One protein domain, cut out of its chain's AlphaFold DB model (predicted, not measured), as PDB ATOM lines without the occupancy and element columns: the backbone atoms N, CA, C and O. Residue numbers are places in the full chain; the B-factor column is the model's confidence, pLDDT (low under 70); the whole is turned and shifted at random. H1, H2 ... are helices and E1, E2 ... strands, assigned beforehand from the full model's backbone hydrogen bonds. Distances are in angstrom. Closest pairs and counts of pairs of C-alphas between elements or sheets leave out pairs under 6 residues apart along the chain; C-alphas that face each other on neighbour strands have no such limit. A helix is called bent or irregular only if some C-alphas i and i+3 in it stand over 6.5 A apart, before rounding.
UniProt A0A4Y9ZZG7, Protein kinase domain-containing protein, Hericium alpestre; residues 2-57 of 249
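Overview. This is residues 2 to 57 of the 249 residues of the protein "Protein kinase domain-containing protein" of Hericium alpestre (UniProt A0A4Y9ZZG7). A small sheet of three antiparallel strands has one helix, H1, over one face and running along the strands, and the short helix H2 follows H1 beyond the sheet. The long link at residues 29 to 39 makes one end of the elongated outline and folds back to the sheet, while the turn of the hairpin E2 and E3 makes the other end. The printed part has 56 residues, with two named helices and three named strands in the order E1, H1, H2, E2, E3; the sheet's order is E1, E3, E2, and the class is mixed, helices and strands. The whole is only just compact, close to loose, with a radius of gyration of the C-alphas of 12.1 A and spans of 38 by 24 by 16 A.

Along the chain. Find C-alpha 2 at (262.713, 155.162, 88.201); from there strand E1, residues 2 to 6, runs 13.4 A. Helix H1, residues 12 to 22, begins at C-alpha 12, (265.183, 163.827, 75.453), and is 15.7 A long. It is neither bent nor irregular, but only just: C-alphas 13 and 16 are 6.2 A apart. Helix H2, residues 25 to 28, is 5.8 A long. Strand E2, residues 40 to 43, covers 10.0 A. Strand E3, residues 50 to 54, covers 13.1 A and ends at C-alpha 54, (261.313, 151.827, 84.794).

Arrangement. Start at the inner strand, E3. It is antiparallel to edge strand E1 at 157 degrees; look for N 5 and O 51, 2.8 A apart and within hydrogen-bond range. On its other side E2 is antiparallel to it at 160 degrees, with N 52 and O 42 at 2.8 A; E2 and E3 form a hairpin. H1 is on the sheet at a height over the sheet of 10.1 A, over E1 and E3, and runs along the strands, at 21 degrees to E3 on the local plane. The closest C-alphas of E1 and H1 are those of Leu 6 and Thr 12, 5.9 A apart. E1, H1, H2 and E2 form a split strand-helix-strand unit, two strands running the same way with E3 between them, and its crossover is right-handed. H1 and H2 are close but not clearly touching; their closest C-alphas, those of Leu 22 and Ala 28, are 6.5 A apart. H2 is not on the sheet, and is apart from E1 and E3. In H1, 5 of 7 O i to N i+4 pairs are within hydrogen-bond range; H2 is too short for such a pair.

Size, cuts and confidence. Look at Pro 31 and Asp 46 for the two C-alphas farthest apart, 38.5 A. The printed part has no cut. The link from H2 to E2, 11 residues, is long; those from E1 to H1 and from H1 to H2 are tight. In this predicted model the mean pLDDT of the printed part is 83.9, and residues 7 to 13, of which 12 and 13 belong to H1, are under 70.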
ATOM      1  N   LEU A   2     263.625 154.356  89.022       86.50
ATOM      2  CA  LEU A   2     262.713 155.162  88.201       86.50
ATOM      3  C   LEU A   2     263.447 156.412  87.725       86.50
ATOM      4  O   LEU A   2     264.088 157.080  88.539       86.50
ATOM      5  N   LYS A   3     263.337 156.738  86.436       85.31
ATOM      6  CA  LYS A   3     263.903 157.959  85.856       85.31
ATOM      7  C   LYS A   3     262.825 158.708  85.084       85.31
ATOM      8  O   LYS A   3     262.216 158.150  84.181       85.31
ATOM      9  N   ARG A   4     262.597 159.973  85.439       82.75
ATOM     10  CA  ARG A   4     261.689 160.867  84.706       82.75
ATOM     11  C   ARG A   4     262.432 161.501  83.529       82.75
ATOM     12  O   ARG A   4     263.516 162.056  83.726       82.75
ATOM     13  N   LEU A   5     261.836 161.420  82.345       81.62
ATOM     14  CA  LEU A   5     262.305 161.967  81.073       81.62
ATOM     15  C   LEU A   5     261.271 162.966  80.529       81.62
ATOM     16  O   LEU A   5     260.071 162.762  80.689       81.62
ATOM     17  N   LEU A   6     261.744 164.035  79.886       72.00
ATOM     18  CA  LEU A   6     260.932 165.151  79.379       72.00
ATOM     19  C   LEU A   6     261.083 165.283  77.858       72.00
ATOM     20  O   LEU A   6     261.885 166.097  77.428       72.00
ATOM     21  N   SER A   7     260.384 164.503  77.042       64.19
ATOM     22  CA  SER A   7     260.324 164.616  75.572       64.19
ATOM     23  C   SER A   7     260.089 166.073  75.094       64.19
ATOM     24  O   SER A   7     259.447 166.867  75.771       64.19
ATOM     25  N   GLY A   8     260.591 166.466  73.918       54.53
ATOM     26  CA  GLY A   8     260.172 167.723  73.258       54.53
ATOM     27  C   GLY A   8     260.970 169.006  73.543       54.53
ATOM     28  O   GLY A   8     260.576 170.062  73.059       54.53
ATOM     29  N   LEU A   9     262.099 168.932  74.252       48.50
ATOM     30  CA  LEU A   9     263.101 170.008  74.306       48.50
ATOM     31  C   LEU A   9     264.437 169.472  73.767       48.50
ATOM     32  O   LEU A   9     265.311 169.143  74.561       48.50
ATOM     33  N   ASP A  10     264.536 169.266  72.448       46.09
ATOM     34  CA  ASP A  10     265.748 168.976  71.636       46.09
ATOM     35  C   ASP A  10     266.838 168.013  72.189       46.09
ATOM     36  O   ASP A  10     267.940 167.948  71.655       46.09
ATOM     37  N   SER A  11     266.574 167.224  73.236       50.66
ATOM     38  CA  SER A  11     267.609 166.413  73.912       50.66
ATOM     39  C   SER A  11     267.111 165.102  74.528       50.66
ATOM     40  O   SER A  11     267.886 164.184  74.769       50.66
ATOM     41  N   THR A  12     265.811 164.973  74.768       49.75
ATOM     42  CA  THR A  12     265.183 163.827  75.453       49.75
ATOM     43  C   THR A  12     264.465 162.865  74.517       49.75
ATOM     44  O   THR A  12     264.238 161.714  74.888       49.75
ATOM     45  N   ALA A  13     264.120 163.325  73.308       52.16
ATOM     46  CA  ALA A  13     263.667 162.453  72.230       52.16
ATOM     47  C   ALA A  13     264.775 161.464  71.820       52.16
ATOM     48  O   ALA A  13     264.463 160.364  71.379       52.16
ATOM     49  N   ASP A  14     266.042 161.815  72.066       73.06
ATOM     50  CA  ASP A  14     267.190 160.956  71.785       73.06
ATOM     51  C   ASP A  14     267.410 159.898  72.874       73.06
ATOM     52  O   ASP A  14     267.633 158.740  72.542       73.06
ATOM     53  N   GLU A  15     267.285 160.239  74.165       86.06
ATOM     54  CA  GLU A  15     267.590 159.292  75.252       86.06
ATOM     55  C   GLU A  15     266.705 158.037  75.202       86.06
ATOM     56  O   GLU A  15     267.210 156.913  75.144       86.06
ATOM     57  N   LEU A  16     265.378 158.217  75.227       87.19
ATOM     58  CA  LEU A  16     264.449 157.086  75.246       87.19
ATOM     59  C   LEU A  16     264.526 156.288  73.939       87.19
ATOM     60  O   LEU A  16     264.503 155.061  73.980       87.19
ATOM     61  N   ALA A  17     264.660 156.968  72.798       88.44
ATOM     62  CA  ALA A  17     264.742 156.316  71.496       88.44
ATOM     63  C   ALA A  17     266.033 155.501  71.334       88.44
ATOM     64  O   ALA A  17     265.985 154.376  70.837       88.44
ATOM     65  N   VAL A  18     267.182 156.027  71.779       90.19
ATOM     66  CA  VAL A  18     268.454 155.288  71.792       90.19
ATOM     67  C   VAL A  18     268.346 154.076  72.709       90.19
ATOM     68  O   VAL A  18     268.731 152.975  72.314       90.19
ATOM     69  N   HIS A  19     267.780 154.247  73.905       91.38
ATOM     70  CA  HIS A  19     267.636 153.147  74.854       91.38
ATOM     71  C   HIS A  19     266.706 152.050  74.315       91.38
ATOM     72  O   HIS A  19     267.065 150.875  74.328       91.38
ATOM     73  N   GLN A  20     265.552 152.420  73.756       92.25
ATOM     74  CA  GLN A  20     264.635 151.477  73.106       92.25
ATOM     75  C   GLN A  20     265.274 150.788  71.899       92.25
ATOM     76  O   GLN A  20     265.072 149.593  71.708       92.25
ATOM     77  N   PHE A  21     266.080 151.502  71.108       92.69
ATOM     78  CA  PHE A  21     266.820 150.909  69.997       92.69
ATOM     79  C   PHE A  21     267.797 149.830  70.480       92.69
ATOM     80  O   PHE A  21     267.762 148.711  69.973       92.69
ATOM     81  N   LEU A  22     268.611 150.117  71.499       93.38
ATOM     82  CA  LEU A  22     269.556 149.150  72.081       93.38
ATOM     83  C   LEU A  22     268.857 147.962  72.767       93.38
ATOM     84  O   LEU A  22     269.500 146.952  73.038       93.38
ATOM     85  N   GLN A  23     267.556 148.077  73.037       93.38
ATOM     86  CA  GLN A  23     266.699 147.044  73.626       93.38
ATOM     87  C   GLN A  23     265.694 146.457  72.614       93.38
ATOM     88  O   GLN A  23     264.723 145.814  73.009       93.38
ATOM     89  N   SER A  24     265.906 146.668  71.312       91.50
ATOM     90  CA  SER A  24     265.070 146.076  70.261       91.50
ATOM     91  C   SER A  24     265.449 144.618  69.987       91.50
ATOM     92  O   SER A  24     266.622 144.269  70.069       91.50
ATOM     93  N   ASP A  25     264.454 143.786  69.662       88.38
ATOM     94  CA  ASP A  25     264.551 142.409  69.145       88.38
ATOM     95  C   ASP A  25     265.893 141.687  69.422       88.38
ATOM     96  O   ASP A  25     266.203 141.334  70.562       88.38
ATOM     97  N   ASP A  26     266.703 141.479  68.379       89.81
ATOM     98  CA  ASP A  26     267.971 140.744  68.443       89.81
ATOM     99  C   ASP A  26     269.057 141.483  69.244       89.81
ATOM    100  O   ASP A  26     269.950 140.849  69.812       89.81
ATOM    101  N   LEU A  27     268.986 142.817  69.332       92.38
ATOM    102  CA  LEU A  27     269.942 143.630  70.088       92.38
ATOM    103  C   LEU A  27     269.805 143.387  71.591       92.38
ATOM    104  O   LEU A  27     270.819 143.251  72.276       92.38
ATOM    105  N   ALA A  28     268.581 143.255  72.102       90.94
ATOM    106  CA  ALA A  28     268.327 142.940  73.509       90.94
ATOM    107  C   ALA A  28     268.876 141.563  73.921       90.94
ATOM    108  O   ALA A  28     269.260 141.368  75.073       90.94
ATOM    109  N   LEU A  29     268.924 140.611  72.984       91.44
ATOM    110  CA  LEU A  29     269.413 139.248  73.216       91.44
ATOM    111  C   LEU A  29     270.922 139.096  72.983       91.44
ATOM    112  O   LEU A  29     271.477 138.023  73.236       91.44
ATOM    113  N   HIS A  30     271.596 140.139  72.495       95.00
ATOM    114  CA  HIS A  30     273.015 140.073  72.190       95.00
ATOM    115  C   HIS A  30     273.842 139.920  73.482       95.00
ATOM    116  O   HIS A  30     273.687 140.720  74.404       95.00
ATOM    117  N   PRO A  31     274.768 138.944  73.571       94.69
ATOM    118  CA  PRO A  31     275.495 138.656  74.812       94.69
ATOM    119  C   PRO A  31     276.407 139.800  75.275       94.69
ATOM    120  O   PRO A  31     276.615 139.960  76.472       94.69
ATOM    121  N   ASP A  32     276.919 140.610  74.342       95.62
ATOM    122  CA  ASP A  32     277.725 141.800  74.662       95.62
ATOM    123  C   ASP A  32     276.860 143.051  74.934       95.62
ATOM    124  O   ASP A  32     277.400 144.140  75.134       95.62
ATOM    125  N   ASN A  33     275.525 142.943  74.929       96.44
ATOM    126  CA  ASN A  33     274.659 144.071  75.255       96.44
ATOM    127  C   ASN A  33     274.627 144.311  76.768       96.44
ATOM    128  O   ASN A  33     273.765 143.821  77.496       96.44
ATOM    129  N   HIS A  34     275.556 145.138  77.227       96.25
ATOM    130  CA  HIS A  34     275.604 145.628  78.601       96.25
ATOM    131  C   HIS A  34     274.833 146.944  78.769       96.25
ATOM    132  O   HIS A  34     275.241 147.799  79.545       96.25
ATOM    133  N   THR A  35     273.724 147.164  78.063       95.06
ATOM    134  CA  THR A  35     272.827 148.302  78.332       95.06
ATOM    135  C   THR A  35     271.732 147.864  79.300       95.06
ATOM    136  O   THR A  35     271.202 146.760  79.187       95.06
ATOM    137  N   ALA A  36     271.422 148.679  80.311       93.00
ATOM    138  CA  ALA A  36     270.430 148.290  81.313       93.00
ATOM    139  C   ALA A  36     269.065 148.041  80.664       93.00
ATOM    140  O   ALA A  36     268.616 148.845  79.863       93.00
ATOM    141  N   PHE A  37     268.373 146.968  81.026       90.94
ATOM    142  CA  PHE A  37     267.094 146.640  80.398       90.94
ATOM    143  C   PHE A  37     265.957 147.576  80.829       90.94
ATOM    144  O   PHE A  37     265.872 148.000  81.985       90.94
ATOM    145  N   LEU A  38     265.060 147.875  79.888       91.38
ATOM    146  CA  LEU A  38     263.821 148.607  80.142       91.38
ATOM    147  C   LEU A  38     262.762 147.623  80.651       91.38
ATOM    148  O   LEU A  38     262.387 146.697  79.938       91.38
ATOM    149  N   LEU A  39     262.283 147.812  81.882       93.25
ATOM    150  CA  LEU A  39     261.165 147.027  82.415       93.25
ATOM    151  C   LEU A  39     259.823 147.558  81.913       93.25
ATOM    152  O   LEU A  39     258.928 146.773  81.618       93.25
ATOM    153  N   ASP A  40     259.684 148.883  81.869       91.94
ATOM    154  CA  ASP A  40     258.473 149.565  81.419       91.94
ATOM    155  C   ASP A  40     258.776 151.038  81.086       91.94
ATOM    156  O   ASP A  40     259.772 151.607  81.552       91.94
ATOM    157  N   VAL A  41     257.894 151.665  80.313       90.75
ATOM    158  CA  VAL A  41     257.910 153.099  80.009       90.75
ATOM    159  C   VAL A  41     256.508 153.646  80.248       90.75
ATOM    160  O   VAL A  41     255.582 153.401  79.479       90.75
ATOM    161  N   LEU A  42     256.352 154.405  81.330       90.44
ATOM    162  CA  LEU A  42     255.060 154.926  81.762       90.44
ATOM    163  C   LEU A  42     254.877 156.363  81.274       90.44
ATOM    164  O   LEU A  42     255.718 157.216  81.552       90.44
ATOM    165  N   GLN A  43     253.756 156.657  80.619       88.69
ATOM    166  CA  GLN A  43     253.364 158.036  80.323       88.69
ATOM    167  C   GLN A  43     252.910 158.741  81.610       88.69
ATOM    168  O   GLN A  43     252.107 158.190  82.370       88.69
ATOM    169  N   VAL A  44     253.378 159.965  81.852       86.12
ATOM    170  CA  VAL A  44     252.887 160.781  82.972       86.12
ATOM    171  C   VAL A  44     251.507 161.359  82.620       86.12
ATOM    172  O   VAL A  44     251.367 161.985  81.565       86.12
ATOM    173  N   PRO A  45     250.479 161.195  83.479       83.38
ATOM    174  CA  PRO A  45     249.185 161.846  83.280       83.38
ATOM    175  C   PRO A  45     249.350 163.367  83.172       83.38
ATOM    176  O   PRO A  45     250.093 163.957  83.951       83.38
ATOM    177  N   ASP A  46     248.676 163.988  82.202       81.69
ATOM    178  CA  ASP A  46     248.722 165.433  81.908       81.69
ATOM    179  C   ASP A  46     250.087 165.985  81.436       81.69
ATOM    180  O   ASP A  46     250.219 167.181  81.180       81.69
ATOM    181  N   GLY A  47     251.094 165.124  81.262       72.38
ATOM    182  CA  GLY A  47     252.381 165.452  80.655       72.38
ATOM    183  C   GLY A  47     252.538 164.726  79.327       72.38
ATOM    184  O   GLY A  47     253.165 163.673  79.283       72.38
ATOM    185  N   GLU A  48     251.985 165.270  78.235       70.88
ATOM    186  CA  GLU A  48     252.020 164.629  76.898       70.88
ATOM    187  C   GLU A  48     253.440 164.282  76.431       70.88
ATOM    188  O   GLU A  48     253.648 163.347  75.663       70.88
ATOM    189  N   MET A  49     254.429 164.997  76.959       74.94
ATOM    190  CA  MET A  49     255.832 164.838  76.617       74.94
ATOM    191  C   MET A  49     256.656 164.282  77.781       74.94
ATOM    192  O   MET A  49     257.864 164.452  77.824       74.94
ATOM    193  N   GLU A  50     256.040 163.639  78.765       83.12
ATOM    194  CA  GLU A  50     256.746 163.147  79.942       83.12
ATOM    195  C   GLU A  50     256.615 161.641  80.112       83.12
ATOM    196  O   GLU A  50     255.517 161.089  80.175       83.12
ATOM    197  N   HIS A  51     257.763 160.989  80.274       86.50
ATOM    198  CA  HIS A  51     257.852 159.548  80.444       86.50
ATOM    199  C   HIS A  51     258.592 159.209  81.738       86.50
ATOM    200  O   HIS A  51     259.551 159.875  82.127       86.50
ATOM    201  N   ILE A  52     258.177 158.138  82.404       89.44
ATOM    202  CA  ILE A  52     258.918 157.513  83.496       89.44
ATOM    203  C   ILE A  52     259.458 156.192  82.974       89.44
ATOM    204  O   ILE A  52     258.709 155.252  82.722       89.44
ATOM    205  N   VAL A  53     260.777 156.121  82.847       90.62
ATOM    206  CA  VAL A  53     261.482 154.887  82.524       90.62
ATOM    207  C   VAL A  53     261.654 154.061  83.791       90.62
ATOM    208  O   VAL A  53     262.203 154.533  84.798       90.62
ATOM    209  N   VAL A  54     261.185 152.818  83.730       93.25
ATOM    210  CA  VAL A  54     261.313 151.827  84.794       93.25
ATOM    211  C   VAL A  54     262.484 150.911  84.463       93.25
ATOM    212  O   VAL A  54     262.470 150.183  83.475       93.25
ATOM    213  N   LEU A  55     263.508 150.946  85.312       92.44
ATOM    214  CA  LEU A  55     264.697 150.100  85.217       92.44
ATOM    215  C   LEU A  55     264.711 149.079  86.358       92.44
ATOM    216  O   LEU A  55     264.119 149.339  87.417       92.44
ATOM    217  N   PRO A  56     265.452 147.968  86.229       93.06
ATOM    218  CA  PRO A  56     265.819 147.136  87.373       93.06
ATOM    219  C   PRO A  56     266.435 147.952  88.515       93.06
ATOM    220  O   PRO A  56     266.901 149.088  88.355       93.06
ATOM    221  N   LEU A  57     266.396 147.396  89.726       93.38
ATOM    222  CA  LEU A  57     267.130 147.964  90.850       93.38
ATOM    223  C   LEU A  57     268.604 147.562  90.735       93.38
ATOM    224  O   LEU A  57     268.990 146.492  91.192       93.38
TER     225      LEU A  57